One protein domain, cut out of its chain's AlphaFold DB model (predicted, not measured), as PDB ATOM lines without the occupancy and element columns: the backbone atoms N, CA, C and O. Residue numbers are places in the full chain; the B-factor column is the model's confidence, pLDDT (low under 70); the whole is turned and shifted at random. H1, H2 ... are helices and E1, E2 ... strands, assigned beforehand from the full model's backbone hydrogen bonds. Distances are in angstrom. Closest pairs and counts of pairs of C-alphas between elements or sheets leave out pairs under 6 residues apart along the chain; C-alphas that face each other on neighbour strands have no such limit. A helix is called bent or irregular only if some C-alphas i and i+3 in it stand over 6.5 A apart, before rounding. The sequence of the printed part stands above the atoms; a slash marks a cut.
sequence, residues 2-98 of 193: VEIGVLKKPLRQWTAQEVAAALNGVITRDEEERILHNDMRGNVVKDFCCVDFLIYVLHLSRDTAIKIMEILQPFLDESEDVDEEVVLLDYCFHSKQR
ATOM      1  N   VAL A   2     177.231 164.181 133.071       43.88
ATOM      2  CA  VAL A   2     176.697 163.209 134.030       43.88
ATOM      3  C   VAL A   2     177.853 162.891 134.971       43.88
ATOM      4  O   VAL A   2     178.941 162.562 134.510       43.88
ATOM      5  N   GLU A   3     177.664 163.087 136.270       49.69
ATOM      6  CA  GLU A   3     178.675 162.715 137.256       49.69
ATOM      7  C   GLU A   3     178.787 161.187 137.272       49.69
ATOM      8  O   GLU A   3     177.861 160.488 137.678       49.69
ATOM      9  N   ILE A   4     179.926 160.666 136.817       52.94
ATOM     10  CA  ILE A   4     180.237 159.227 136.793       52.94
ATOM     11  C   ILE A   4     180.093 158.597 138.199       52.94
ATOM     12  O   ILE A   4     179.750 157.427 138.321       52.94
ATOM     13  N   GLY A   5     180.209 159.393 139.271       54.16
ATOM     14  CA  GLY A   5     179.953 158.967 140.653       54.16
ATOM     15  C   GLY A   5     178.486 158.666 141.014       54.16
ATOM     16  O   GLY A   5     178.214 158.289 142.154       54.16
ATOM     17  N   VAL A   6     177.529 158.835 140.094       56.34
ATOM     18  CA  VAL A   6     176.100 158.561 140.354       56.34
ATOM     19  C   VAL A   6     175.749 157.082 140.151       56.34
ATOM     20  O   VAL A   6     174.845 156.568 140.816       56.34
ATOM     21  N   LEU A   7     176.477 156.366 139.290       65.56
ATOM     22  CA  LEU A   7     176.252 154.940 139.056       65.56
ATOM     23  C   LEU A   7     176.944 154.124 140.155       65.56
ATOM     24  O   LEU A   7     178.046 153.625 139.985       65.56
ATOM     25  N   LYS A   8     176.276 153.972 141.303       77.06
ATOM     26  CA  LYS A   8     176.745 153.167 142.452       77.06
ATOM     27  C   LYS A   8     176.703 151.648 142.223       77.06
ATOM     28  O   LYS A   8     176.654 150.895 143.193       77.06
ATOM     29  N   LYS A   9     176.623 151.194 140.974       85.00
ATOM     30  CA  LYS A   9     176.493 149.773 140.647       85.00
ATOM     31  C   LYS A   9     177.694 149.287 139.832       85.00
ATOM     32  O   LYS A   9     178.197 150.075 139.027       85.00
ATOM     33  N   PRO A  10     178.109 148.019 139.998       87.69
ATOM     34  CA  PRO A  10     179.236 147.446 139.267       87.69
ATOM     35  C   PRO A  10     179.037 147.507 137.751       87.69
ATOM     36  O   PRO A  10     177.897 147.447 137.272       87.69
ATOM     37  N   LEU A  11     180.139 147.586 136.998       88.56
ATOM     38  CA  LEU A  11     180.106 147.726 135.540       88.56
ATOM     39  C   LEU A  11     179.269 146.633 134.879       88.56
ATOM     40  O   LEU A  11     178.464 146.952 134.009       88.56
ATOM     41  N   ARG A  12     179.359 145.367 135.315       89.00
ATOM     42  CA  ARG A  12     178.580 144.271 134.697       89.00
ATOM     43  C   ARG A  12     177.069 144.512 134.694       89.00
ATOM     44  O   ARG A  12     176.375 144.004 133.817       89.00
ATOM     45  N   GLN A  13     176.565 145.314 135.630       90.06
ATOM     46  CA  GLN A  13     175.140 145.619 135.776       90.06
ATOM     47  C   GLN A  13     174.688 146.839 134.961       90.06
ATOM     48  O   GLN A  13     173.524 147.251 135.047       90.06
ATOM     49  N   TRP A  14     175.588 147.468 134.205       92.19
ATOM     50  CA  TRP A  14     175.252 148.634 133.399       92.19
ATOM     51  C   TRP A  14     174.507 148.216 132.136       92.19
ATOM     52  O   TRP A  14     174.918 147.333 131.383       92.19
ATOM     53  N   THR A  15     173.400 148.899 131.885       93.75
ATOM     54  CA  THR A  15     172.678 148.846 130.617       93.75
ATOM     55  C   THR A  15     173.461 149.592 129.537       93.75
ATOM     56  O   THR A  15     174.271 150.469 129.842       93.75
ATOM     57  N   ALA A  16     173.183 149.314 128.260       93.31
ATOM     58  CA  ALA A  16     173.819 150.031 127.152       93.31
ATOM     59  C   ALA A  16     173.590 151.557 127.221       93.31
ATOM     60  O   ALA A  16     174.454 152.339 126.836       93.31
ATOM     61  N   GLN A  17     172.450 151.991 127.772       94.81
ATOM     62  CA  GLN A  17     172.137 153.405 127.996       94.81
ATOM     63  C   GLN A  17     173.031 154.040 129.061       94.81
ATOM     64  O   GLN A  17     173.458 155.179 128.903       94.81
ATOM     65  N   GLU A  18     173.330 153.316 130.138       93.56
ATOM     66  CA  GLU A  18     174.220 153.803 131.196       93.56
ATOM     67  C   GLU A  18     175.674 153.833 130.731       93.56
ATOM     68  O   GLU A  18     176.364 154.811 131.009       93.56
ATOM     69  N   VAL A  19     176.110 152.833 129.954       92.44
ATOM     70  CA  VAL A  19     177.421 152.846 129.286       92.44
ATOM     71  C   VAL A  19     177.538 154.070 128.375       92.44
ATOM     72  O   VAL A  19     178.474 154.856 128.512       92.44
ATOM     73  N   ALA A  20     176.559 154.293 127.494       92.62
ATOM     74  CA  ALA A  20     176.521 155.463 126.618       92.62
ATOM     75  C   ALA A  20     176.527 156.788 127.407       92.62
ATOM     76  O   ALA A  20     177.274 157.711 127.079       92.62
ATOM     77  N   ALA A  21     175.744 156.872 128.487       91.94
ATOM     78  CA  ALA A  21     175.672 158.059 129.332       91.94
ATOM     79  C   ALA A  21     176.983 158.339 130.085       91.94
ATOM     80  O   ALA A  21     177.352 159.507 130.226       91.94
ATOM     81  N   ALA A  22     177.691 157.303 130.542       89.94
ATOM     82  CA  ALA A  22     178.985 157.434 131.211       89.94
ATOM     83  C   ALA A  22     180.089 157.907 130.255       89.94
ATOM     84  O   ALA A  22     180.973 158.662 130.652       89.94
ATOM     85  N   LEU A  23     180.006 157.511 128.982       90.56
ATOM     86  CA  LEU A  23     180.940 157.922 127.932       90.56
ATOM     87  C   LEU A  23     180.554 159.251 127.258       90.56
ATOM     88  O   LEU A  23     181.275 159.740 126.382       90.56
ATOM     89  N   ASN A  24     179.437 159.859 127.661       90.19
ATOM     90  CA  ASN A  24     178.935 161.097 127.081       90.19
ATOM     91  C   ASN A  24     179.962 162.236 127.222       90.19
ATOM     92  O   ASN A  24     180.384 162.591 128.324       90.19
ATOM     93  N   GLY A  25     180.337 162.836 126.093       88.44
ATOM     94  CA  GLY A  25     181.379 163.863 126.011       88.44
ATOM     95  C   GLY A  25     182.760 163.330 125.623       88.44
ATOM     96  O   GLY A  25     183.628 164.129 125.278       88.44
ATOM     97  N   VAL A  26     182.953 162.007 125.620       91.00
ATOM     98  CA  VAL A  26     184.125 161.348 125.019       91.00
ATOM     99  C   VAL A  26     183.788 160.782 123.652       91.00
ATOM    100  O   VAL A  26     184.564 160.951 122.713       91.00
ATOM    101  N   ILE A  27     182.620 160.153 123.539       91.19
ATOM    102  CA  ILE A  27     182.112 159.624 122.276       91.19
ATOM    103  C   ILE A  27     181.306 160.675 121.515       91.19
ATOM    104  O   ILE A  27     180.657 161.554 122.090       91.19
ATOM    105  N   THR A  28     181.340 160.570 120.195       92.19
ATOM    106  CA  THR A  28     180.458 161.305 119.290       92.19
ATOM    107  C   THR A  28     179.057 160.692 119.279       92.19
ATOM    108  O   THR A  28     178.846 159.547 119.673       92.19
ATOM    109  N   ARG A  29     178.080 161.446 118.768       92.62
ATOM    110  CA  ARG A  29     176.687 160.985 118.659       92.62
ATOM    111  C   ARG A  29     176.531 159.732 117.783       92.62
ATOM    112  O   ARG A  29     175.706 158.877 118.082       92.62
ATOM    113  N   ASP A  30     177.325 159.618 116.720       90.31
ATOM    114  CA  ASP A  30     177.309 158.450 115.830       90.31
ATOM    115  C   ASP A  30     177.860 157.199 116.540       90.31
ATOM    116  O   ASP A  30     177.377 156.089 116.328       90.31
ATOM    117  N   GLU A  31     178.869 157.369 117.398       88.62
ATOM    118  CA  GLU A  31     179.454 156.291 118.203       88.62
ATOM    119  C   GLU A  31     178.505 155.859 119.332       88.62
ATOM    120  O   GLU A  31     178.347 154.663 119.581       88.62
ATOM    121  N   GLU A  32     177.798 156.811 119.946       92.81
ATOM    122  CA  GLU A  32     176.714 156.545 120.900       92.81
ATOM    123  C   GLU A  32     175.619 155.671 120.273       92.81
ATOM    124  O   GLU A  32     175.220 154.658 120.853       92.81
ATOM    125  N   GLU A  33     175.181 155.993 119.050       91.56
ATOM    126  CA  GLU A  33     174.194 155.182 118.331       91.56
ATOM    127  C   GLU A  33     174.695 153.748 118.104       91.56
ATOM    128  O   GLU A  33     173.918 152.803 118.228       91.56
ATOM    129  N   ARG A  34     175.990 153.552 117.820       88.12
ATOM    130  CA  ARG A  34     176.569 152.208 117.639       88.12
ATOM    131  C   ARG A  34     176.610 151.405 118.930       88.12
ATOM    132  O   ARG A  34     176.314 150.213 118.881       88.12
ATOM    133  N   ILE A  35     176.953 152.035 120.053       89.19
ATOM    134  CA  ILE A  35     176.940 151.407 121.385       89.19
ATOM    135  C   ILE A  35     175.523 150.930 121.719       89.19
ATOM    136  O   ILE A  35     175.333 149.783 122.120       89.19
ATOM    137  N   LEU A  36     174.517 151.776 121.483       92.69
ATOM    138  CA  LEU A  36     173.115 151.429 121.723       92.69
ATOM    139  C   LEU A  36     172.596 150.374 120.737       92.69
ATOM    140  O   LEU A  36     171.848 149.479 121.125       92.69
ATOM    141  N   HIS A  37     172.980 150.466 119.461       90.25
ATOM    142  CA  HIS A  37     172.538 149.536 118.421       90.25
ATOM    143  C   HIS A  37     173.078 148.122 118.635       90.25
ATOM    144  O   HIS A  37     172.354 147.159 118.398       90.25
ATOM    145  N   ASN A  38     174.326 148.015 119.087       86.12
ATOM    146  CA  ASN A  38     174.971 146.751 119.419       86.12
ATOM    147  C   ASN A  38     174.796 146.394 120.899       86.12
ATOM    148  O   ASN A  38     175.716 145.800 121.424       86.12
ATOM    149  N   ASP A  39     173.723 146.832 121.581       90.69
ATOM    150  CA  ASP A  39     173.403 146.546 122.998       90.69
ATOM    151  C   ASP A  39     174.639 146.360 123.906       90.69
ATOM    152  O   ASP A  39     174.771 145.360 124.621       90.69
ATOM    153  N   MET A  40     175.577 147.315 123.833       90.06
ATOM    154  CA  MET A  40     176.874 147.257 124.512       90.06
ATOM    155  C   MET A  40     176.696 147.522 126.006       90.06
ATOM    156  O   MET A  40     176.935 148.620 126.510       90.06
ATOM    157  N   ARG A  41     176.220 146.500 126.709       92.75
ATOM    158  CA  ARG A  41     176.051 146.484 128.161       92.75
ATOM    159  C   ARG A  41     177.392 146.342 128.857       92.75
ATOM    160  O   ARG A  41     178.372 145.885 128.273       92.75
ATOM    161  N   GLY A  42     177.435 146.705 130.130       90.06
ATOM    162  CA  GLY A  42     178.688 146.728 130.865       90.06
ATOM    163  C   GLY A  42     179.319 145.348 131.083       90.06
ATOM    164  O   GLY A  42     180.535 145.270 131.203       90.06
ATOM    165  N   ASN A  43     178.558 144.247 131.032       88.12
ATOM    166  CA  ASN A  43     179.130 142.895 130.989       88.12
ATOM    167  C   ASN A  43     179.913 142.640 129.688       88.12
ATOM    168  O   ASN A  43     181.056 142.205 129.748       88.12
ATOM    169  N   VAL A  44     179.347 143.004 128.532       85.81
ATOM    170  CA  VAL A  44     180.025 142.920 127.226       85.81
ATOM    171  C   VAL A  44     181.256 143.815 127.219       85.81
ATOM    172  O   VAL A  44     182.330 143.398 126.796       85.81
ATOM    173  N   VAL A  45     181.114 145.040 127.729       88.12
ATOM    174  CA  VAL A  45     182.241 145.958 127.874       88.12
ATOM    175  C   VAL A  45     183.316 145.312 128.737       88.12
ATOM    176  O   VAL A  45     184.434 145.235 128.267       88.12
ATOM    177  N   LYS A  46     183.009 144.764 129.919       86.50
ATOM    178  CA  LYS A  46     184.005 144.134 130.802       86.50
ATOM    179  C   LYS A  46     184.700 142.928 130.162       86.50
ATOM    180  O   LYS A  46     185.914 142.798 130.281       86.50
ATOM    181  N   ASP A  47     183.959 142.083 129.452       81.88
ATOM    182  CA  ASP A  47     184.496 140.848 128.870       81.88
ATOM    183  C   ASP A  47     185.333 141.101 127.595       81.88
ATOM    184  O   ASP A  47     186.249 140.328 127.284       81.88
ATOM    185  N   PHE A  48     185.056 142.201 126.881       79.06
ATOM    186  CA  PHE A  48     185.697 142.572 125.613       79.06
ATOM    187  C   PHE A  48     186.405 143.942 125.655       79.06
ATOM    188  O   PHE A  48     186.695 144.510 124.601       79.06
ATOM    189  N   CYS A  49     186.712 144.485 126.844       71.81
ATOM    190  CA  CYS A  49     187.326 145.813 127.002       71.81
ATOM    191  C   CYS A  49     188.808 145.809 126.612       71.81
ATOM    192  O   CYS A  49     189.702 145.866 127.454       71.81
ATOM    193  N   CYS A  50     189.090 145.756 125.316       81.50
ATOM    194  CA  CYS A  50     190.405 146.070 124.786       81.50
ATOM    195  C   CYS A  50     190.307 147.179 123.740       81.50
ATOM    196  O   CYS A  50     189.280 147.374 123.085       81.50
ATOM    197  N   VAL A  51     191.406 147.915 123.578       81.56
ATOM    198  CA  VAL A  51     191.503 149.012 122.607       81.56
ATOM    199  C   VAL A  51     191.170 148.519 121.196       81.56
ATOM    200  O   VAL A  51     190.437 149.188 120.472       81.56
ATOM    201  N   ASP A  52     191.637 147.325 120.830       77.50
ATOM    202  CA  ASP A  52     191.394 146.740 119.510       77.50
ATOM    203  C   ASP A  52     189.904 146.473 119.272       77.50
ATOM    204  O   ASP A  52     189.379 146.799 118.212       77.50
ATOM    205  N   PHE A  53     189.181 145.963 120.267       85.50
ATOM    206  CA  PHE A  53     187.741 145.746 120.156       85.50
ATOM    207  C   PHE A  53     186.990 147.063 119.911       85.50
ATOM    208  O   PHE A  53     186.169 147.164 118.997       85.50
ATOM    209  N   LEU A  54     187.317 148.103 120.678       85.12
ATOM    210  CA  LEU A  54     186.723 149.431 120.517       85.12
ATOM    211  C   LEU A  54     186.991 150.010 119.116       85.12
ATOM    212  O   LEU A  54     186.099 150.593 118.497       85.12
ATOM    213  N   ILE A  55     188.196 149.818 118.582       84.81
ATOM    214  CA  ILE A  55     188.567 150.321 117.255       84.81
ATOM    215  C   ILE A  55     187.903 149.509 116.140       84.81
ATOM    216  O   ILE A  55     187.338 150.091 115.219       84.81
ATOM    217  N   TYR A  56     187.963 148.180 116.195       79.62
ATOM    218  CA  TYR A  56     187.577 147.332 115.065       79.62
ATOM    219  C   TYR A  56     186.097 146.950 115.062       79.62
ATOM    220  O   TYR A  56     185.518 146.823 113.986       79.62
ATOM    221  N   VAL A  57     185.470 146.810 116.232       80.38
ATOM    222  CA  VAL A  57     184.058 146.404 116.342       80.38
ATOM    223  C   VAL A  57     183.146 147.619 116.444       80.38
ATOM    224  O   VAL A  57     182.159 147.728 115.717       80.38
ATOM    225  N   LEU A  58     183.491 148.576 117.307       80.44
ATOM    226  CA  LEU A  58     182.708 149.808 117.459       80.44
ATOM    227  C   LEU A  58     183.115 150.902 116.461       80.44
ATOM    228  O   LEU A  58     182.436 151.933 116.358       80.44
ATOM    229  N   HIS A  59     184.160 150.651 115.663       85.50
ATOM    230  CA  HIS A  59     184.661 151.576 114.648       85.50
ATOM    231  C   HIS A  59     184.979 152.958 115.245       85.50
ATOM    232  O   HIS A  59     184.652 153.988 114.641       85.50
ATOM    233  N   LEU A  60     185.550 152.970 116.455       85.25
ATOM    234  CA  LEU A  60     185.967 154.181 117.161       85.25
ATOM    235  C   LEU A  60     187.360 154.614 116.705       85.25
ATOM    236  O   LEU A  60     188.186 153.799 116.285       85.25
ATOM    237  N   SER A  61     187.653 155.909 116.824       88.00
ATOM    238  CA  SER A  61     189.027 156.378 116.629       88.00
ATOM    239  C   SER A  61     189.949 155.825 117.724       88.00
ATOM    240  O   SER A  61     189.512 155.615 118.858       88.00
ATOM    241  N   ARG A  62     191.238 155.627 117.414       86.75
ATOM    242  CA  ARG A  62     192.230 155.155 118.396       86.75
ATOM    243  C   ARG A  62     192.277 156.052 119.635       86.75
ATOM    244  O   ARG A  62     192.283 155.548 120.752       86.75
ATOM    245  N   ASP A  63     192.253 157.366 119.435       90.38
ATOM    246  CA  ASP A  63     192.290 158.342 120.527       90.38
ATOM    247  C   ASP A  63     191.022 158.272 121.390       90.38
ATOM    248  O   ASP A  63     191.096 158.374 122.614       90.38
ATOM    249  N   THR A  64     189.854 158.063 120.768       89.31
ATOM    250  CA  THR A  64     188.588 157.846 121.488       89.31
ATOM    251  C   THR A  64     188.647 156.553 122.299       89.31
ATOM    252  O   THR A  64     188.289 156.557 123.474       89.31
ATOM    253  N   ALA A  65     189.140 155.462 121.707       90.00
ATOM    254  CA  ALA A  65     189.256 154.167 122.372       90.00
ATOM    255  C   ALA A  65     190.169 154.230 123.607       90.00
ATOM    256  O   ALA A  65     189.811 153.693 124.652       90.00
ATOM    257  N   ILE A  66     191.301 154.938 123.525       89.12
ATOM    258  CA  ILE A  66     192.203 155.145 124.671       89.12
ATOM    259  C   ILE A  66     191.487 155.906 125.795       89.12
ATOM    260  O   ILE A  66     191.502 155.455 126.935       89.12
ATOM    261  N   LYS A  67     190.793 157.007 125.480       90.94
ATOM    262  CA  LYS A  67     190.042 157.784 126.486       90.94
ATOM    263  C   LYS A  67     188.927 156.977 127.146       90.94
ATOM    264  O   LYS A  67     188.691 157.116 128.341       90.94
ATOM    265  N   ILE A  68     188.232 156.142 126.372       89.69
ATOM    266  CA  ILE A  68     187.220 155.226 126.908       89.69
ATOM    267  C   ILE A  68     187.871 154.246 127.885       89.69
ATOM    268  O   ILE A  68     187.351 154.066 128.981       89.69
ATOM    269  N   MET A  69     189.016 153.657 127.525       89.50
ATOM    270  CA  MET A  69     189.742 152.752 128.420       89.50
ATOM    271  C   MET A  69     190.166 153.450 129.714       89.50
ATOM    272  O   MET A  69     189.937 152.893 130.778       89.50
ATOM    273  N   GLU A  70     190.696 154.673 129.649       88.81
ATOM    274  CA  GLU A  70     191.070 155.447 130.844       88.81
ATOM    275  C   GLU A  70     189.873 155.706 131.777       88.81
ATOM    276  O   GLU A  70     190.016 155.671 132.998       88.81
ATOM    277  N   ILE A  71     188.680 155.938 131.217       87.69
ATOM    278  CA  ILE A  71     187.448 156.153 131.993       87.69
ATOM    279  C   ILE A  71     186.925 154.854 132.601       87.69
ATOM    280  O   ILE A  71     186.412 154.866 133.719       87.69
ATOM    281  N   LEU A  72     187.009 153.751 131.858       87.44
ATOM    282  CA  LEU A  72     186.466 152.463 132.278       87.44
ATOM    283  C   LEU A  72     187.411 151.689 133.197       87.44
ATOM    284  O   LEU A  72     186.930 150.882 133.986       87.44
ATOM    285  N   GLN A  73     188.719 151.948 133.138       86.50
ATOM    286  CA  GLN A  73     189.744 151.229 133.897       86.50
ATOM    287  C   GLN A  73     189.427 151.085 135.397       86.50
ATOM    288  O   GLN A  73     189.468 149.954 135.878       86.50
ATOM    289  N   PRO A  74     188.986 152.137 136.120       84.44
ATOM    290  CA  PRO A  74     188.623 152.003 137.532       84.44
ATOM    291  C   PRO A  74     187.510 150.981 137.794       84.44
ATOM    292  O   PRO A  74     187.488 150.369 138.852       84.44
ATOM    293  N   PHE A  75     186.599 150.787 136.840       83.94
ATOM    294  CA  PHE A  75     185.473 149.858 136.951       83.94
ATOM    295  C   PHE A  75     185.799 148.448 136.442       83.94
ATOM    296  O   PHE A  75     185.098 147.488 136.767       83.94
ATOM    297  N   LEU A  76     186.829 148.320 135.602       81.75
ATOM    298  CA  LEU A  76     187.334 147.029 135.133       81.75
ATOM    299  C   LEU A  76     188.136 146.327 136.232       81.75
ATOM    300  O   LEU A  76     188.006 145.114 136.383       81.75
ATOM    301  N   ASP A  77     188.902 147.106 137.001       72.12
ATOM    302  CA  ASP A  77     189.768 146.622 138.081       72.12
ATOM    303  C   ASP A  77     188.992 146.273 139.367       72.12
ATOM    304  O   ASP A  77     189.533 145.620 140.259       72.12
ATOM    305  N   GLU A  78     187.719 146.671 139.480       68.12
ATOM    306  CA  GLU A  78     186.856 146.241 140.581       68.12
ATOM    307  C   GLU A  78     186.650 144.715 140.519       68.12
ATOM    308  O   GLU A  78     185.943 144.175 139.652       68.12
ATOM    309  N   SER A  79     187.291 144.022 141.472       56.28
ATOM    310  CA  SER A  79     187.058 142.617 141.785       56.28
ATOM    311  C   SER A  79     185.621 142.476 142.275       56.28
ATOM    312  O   SER A  79     185.276 142.818 143.405       56.28
ATOM    313  N   GLU A  80     184.756 142.040 141.375       57.38
ATOM    314  CA  GLU A  80     183.366 141.752 141.671       57.38
ATOM    315  C   GLU A  80     183.311 140.436 142.469       57.38
ATOM    316  O   GLU A  80     183.523 139.369 141.899       57.38
ATOM    317  N   ASP A  81     183.012 140.511 143.776       52.91
ATOM    318  CA  ASP A  81     182.600 139.373 144.629       52.91
ATOM    319  C   ASP A  81     181.197 138.901 144.213       52.91
ATOM    320  O   ASP A  81     180.216 138.975 144.958       52.91
ATOM    321  N   VAL A  82     181.060 138.527 142.949       53.38
ATOM    322  CA  VAL A  82     179.778 138.189 142.361       53.38
ATOM    323  C   VAL A  82     179.751 136.677 142.206       53.38
ATOM    324  O   VAL A  82     180.291 136.127 141.253       53.38
ATOM    325  N   ASP A  83     179.069 136.016 143.146       52.25
ATOM    326  CA  ASP A  83     178.650 134.602 143.097       52.25
ATOM    327  C   ASP A  83     177.690 134.296 141.911       52.25
ATOM    328  O   ASP A  83     176.983 133.287 141.914       52.25
ATOM    329  N   GLU A  84     177.601 135.166 140.896       52.62
ATOM    330  CA  GLU A  84     176.789 134.929 139.702       52.62
ATOM    331  C   GLU A  84     177.592 134.106 138.699       52.62
ATOM    332  O   GLU A  84     178.635 134.516 138.189       52.62
ATOM    333  N   GLU A  85     177.061 132.923 138.405       49.31
ATOM    334  CA  GLU A  85     177.514 132.052 137.332       49.31
ATOM    335  C   GLU A  85     177.573 132.863 136.026       49.31
ATOM    336  O   GLU A  85     176.548 133.305 135.498       49.31
ATOM    337  N   VAL A  86     178.788 133.120 135.530       48.44
ATOM    338  CA  VAL A  86     179.006 133.860 134.283       48.44
ATOM    339  C   VAL A  86     178.469 133.010 133.137       48.44
ATOM    340  O   VAL A  86     179.155 132.141 132.599       48.44
ATOM    341  N   VAL A  87     177.217 133.253 132.755       47.00
ATOM    342  CA  VAL A  87     176.646 132.697 131.531       47.00
ATOM    343  C   VAL A  87     177.314 133.417 130.364       47.00
ATOM    344  O   VAL A  87     176.956 134.546 130.026       47.00
ATOM    345  N   LEU A  88     178.316 132.768 129.769       47.56
ATOM    346  CA  LEU A  88     178.901 133.164 128.490       47.56
ATOM    347  C   LEU A  88     177.784 133.178 127.438       47.56
ATOM    348  O   LEU A  88     177.342 132.134 126.963       47.56
ATOM    349  N   LEU A  89     177.288 134.371 127.124       50.56
ATOM    350  CA  LEU A  89     176.334 134.587 126.045       50.56
ATOM    351  C   LEU A  89     177.116 134.731 124.741       50.56
ATOM    352  O   LEU A  89     177.992 135.590 124.637       50.56
ATOM    353  N   ASP A  90     176.775 133.916 123.743       49.16
ATOM    354  CA  ASP A  90     177.267 134.086 122.376       49.16
ATOM    355  C   ASP A  90     176.835 135.464 121.859       49.16
ATOM    356  O   ASP A  90     175.656 135.713 121.590       49.16
ATOM    357  N   TYR A  91     177.793 136.385 121.758       52.94
ATOM    358  CA  TYR A  91     177.529 137.751 121.327       52.94
ATOM    359  C   TYR A  91     177.726 137.883 119.816       52.94
ATOM    360  O   TYR A  91     178.797 137.591 119.280       52.94
ATOM    361  N   CYS A  92     176.683 138.333 119.120       55.53
ATOM    362  CA  CYS A  92     176.714 138.574 117.679       55.53
ATOM    363  C   CYS A  92     176.814 140.074 117.408       55.53
ATOM    364  O   CYS A  92     175.904 140.829 117.756       55.53
ATOM    365  N   PHE A  93     177.884 140.509 116.741       56.78
ATOM    366  CA  PHE A  93     178.026 141.904 116.334       56.78
ATOM    367  C   PHE A  93     177.390 142.135 114.967       56.78
ATOM    368  O   PHE A  93     177.682 141.439 113.989       56.78
ATOM    369  N   HIS A  94     176.524 143.144 114.887       56.88
ATOM    370  CA  HIS A  94     175.881 143.538 113.641       56.88
ATOM    371  C   HIS A  94     176.618 144.728 113.030       56.88
ATOM    372  O   HIS A  94     176.332 145.895 113.306       56.88
ATOM    373  N   SER A  95     177.556 144.428 112.134       48.12
ATOM    374  CA  SER A  95     178.185 145.439 111.289       48.12
ATOM    375  C   SER A  95     177.160 146.000 110.295       48.12
ATOM    376  O   SER A  95     176.699 145.317 109.375       48.12
ATOM    377  N   LYS A  96     176.778 147.273 110.458       48.09
ATOM    378  CA  LYS A  96     176.093 148.028 109.398       48.09
ATOM    379  C   LYS A  96     177.140 148.531 108.413       48.09
ATOM    380  O   LYS A  96     177.613 149.662 108.520       48.09
ATOM    381  N   GLN A  97     177.462 147.717 107.415       46.53
ATOM    382  CA  GLN A  97     178.211 148.198 106.262       46.53
ATOM    383  C   GLN A  97     177.352 149.257 105.550       46.53
ATOM    384  O   GLN A  97     176.258 148.969 105.054       46.53
ATOM    385  N   ARG A  98     177.801 150.519 105.540       45.28
ATOM    386  CA  ARG A  98     177.175 151.548 104.704       45.28
ATOM    387  C   ARG A  98     177.447 151.148 103.260       45.28
ATOM    388  O   ARG A  98     178.547 151.353 102.766       45.28
TER     389      ARG A  98
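What this domain is: This is residues 2 to 98 of the 193 residues of an uncharacterized protein of Ancylostoma ceylanicum (UniProt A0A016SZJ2). What shape do the parts make? Two small pairs of helices stand opposite each other, the hairpin of H1 and H2 on one side and H4 with the long H5 on the other, and H3 lies between them, close to H1 and H5. After H5 a long tail, residues 77 to 98 with E1 in it, swings wide round the side where H3 lies. How much is regular, and how large is it? The printed part has 97 residues, with five named helices and then one named strand, mostly helix by class, though under half of the residues are in named elements. It is compact, with a radius of gyration of the C-alphas of 13.1 A, and spans 42 by 32 by 20 A.

How they stand to each other: What stands beside the longest helix? H5, residues 62 to 76, touches H4, residues 51 to 56, at a steep tilt of 48 degrees, opposite ways; their closest C-alphas, of Val 51 and Ala 65, are 5.6 A apart. H3, residues 42 to 48, is close to H5 but not clearly touching, with the C-alphas of Lys 46 and Leu 76 closest at 6.2 A. H3 and H4 meet only through their link. What forms the other pair? H1, residues 16 to 22, and H2, residues 29 to 37, touch as a helical hairpin, opposite ways at a shallow tilt of 34 degrees, only just short of steep; the closest C-alphas, of Ala 16 and Leu 36, are 5.7 A apart. H1 is close to H3 but not clearly touching, at 6.4 A between the C-alphas of Val 19 and Gly 42, while H1 and H5 are apart. Where is the strand, and how sound are the helix backbones? E1, residues 91 to 94, pairs with no named strand and is only just apart from H3, closest 8.2 A. In H1, H2, H3 and H4 every O i to N i+4 pair is within hydrogen-bond range; in H5, 9 of 11 are.

Where its parts are: Where does the longest helix run? H5 goes 19.2 A from C-alpha 62 at (192.230, 155.155, 118.396) to C-alpha 76 at (187.334, 147.029, 135.133), and is irregular, with C-alphas 71 and 74 7.0 A apart. How long are the others? H2 measures 12.2 A, H1 9.9 A, E1 9.8 A, H3 9.7 A and H4 8.7 A; H1 begins at C-alpha 16, (173.819, 150.031, 127.152).

The domain as a whole: How far does it reach? The two C-alphas farthest apart, of Asp 81 and Arg 98, are 42.1 A apart. Is anything cut or long? The printed part has no cut, and the link from H5 to E1, 14 residues, is long. Where is confidence low? Residues 2 to 7 and 78 to 98 have pLDDT under 70; the mean of the printed part is 77.8.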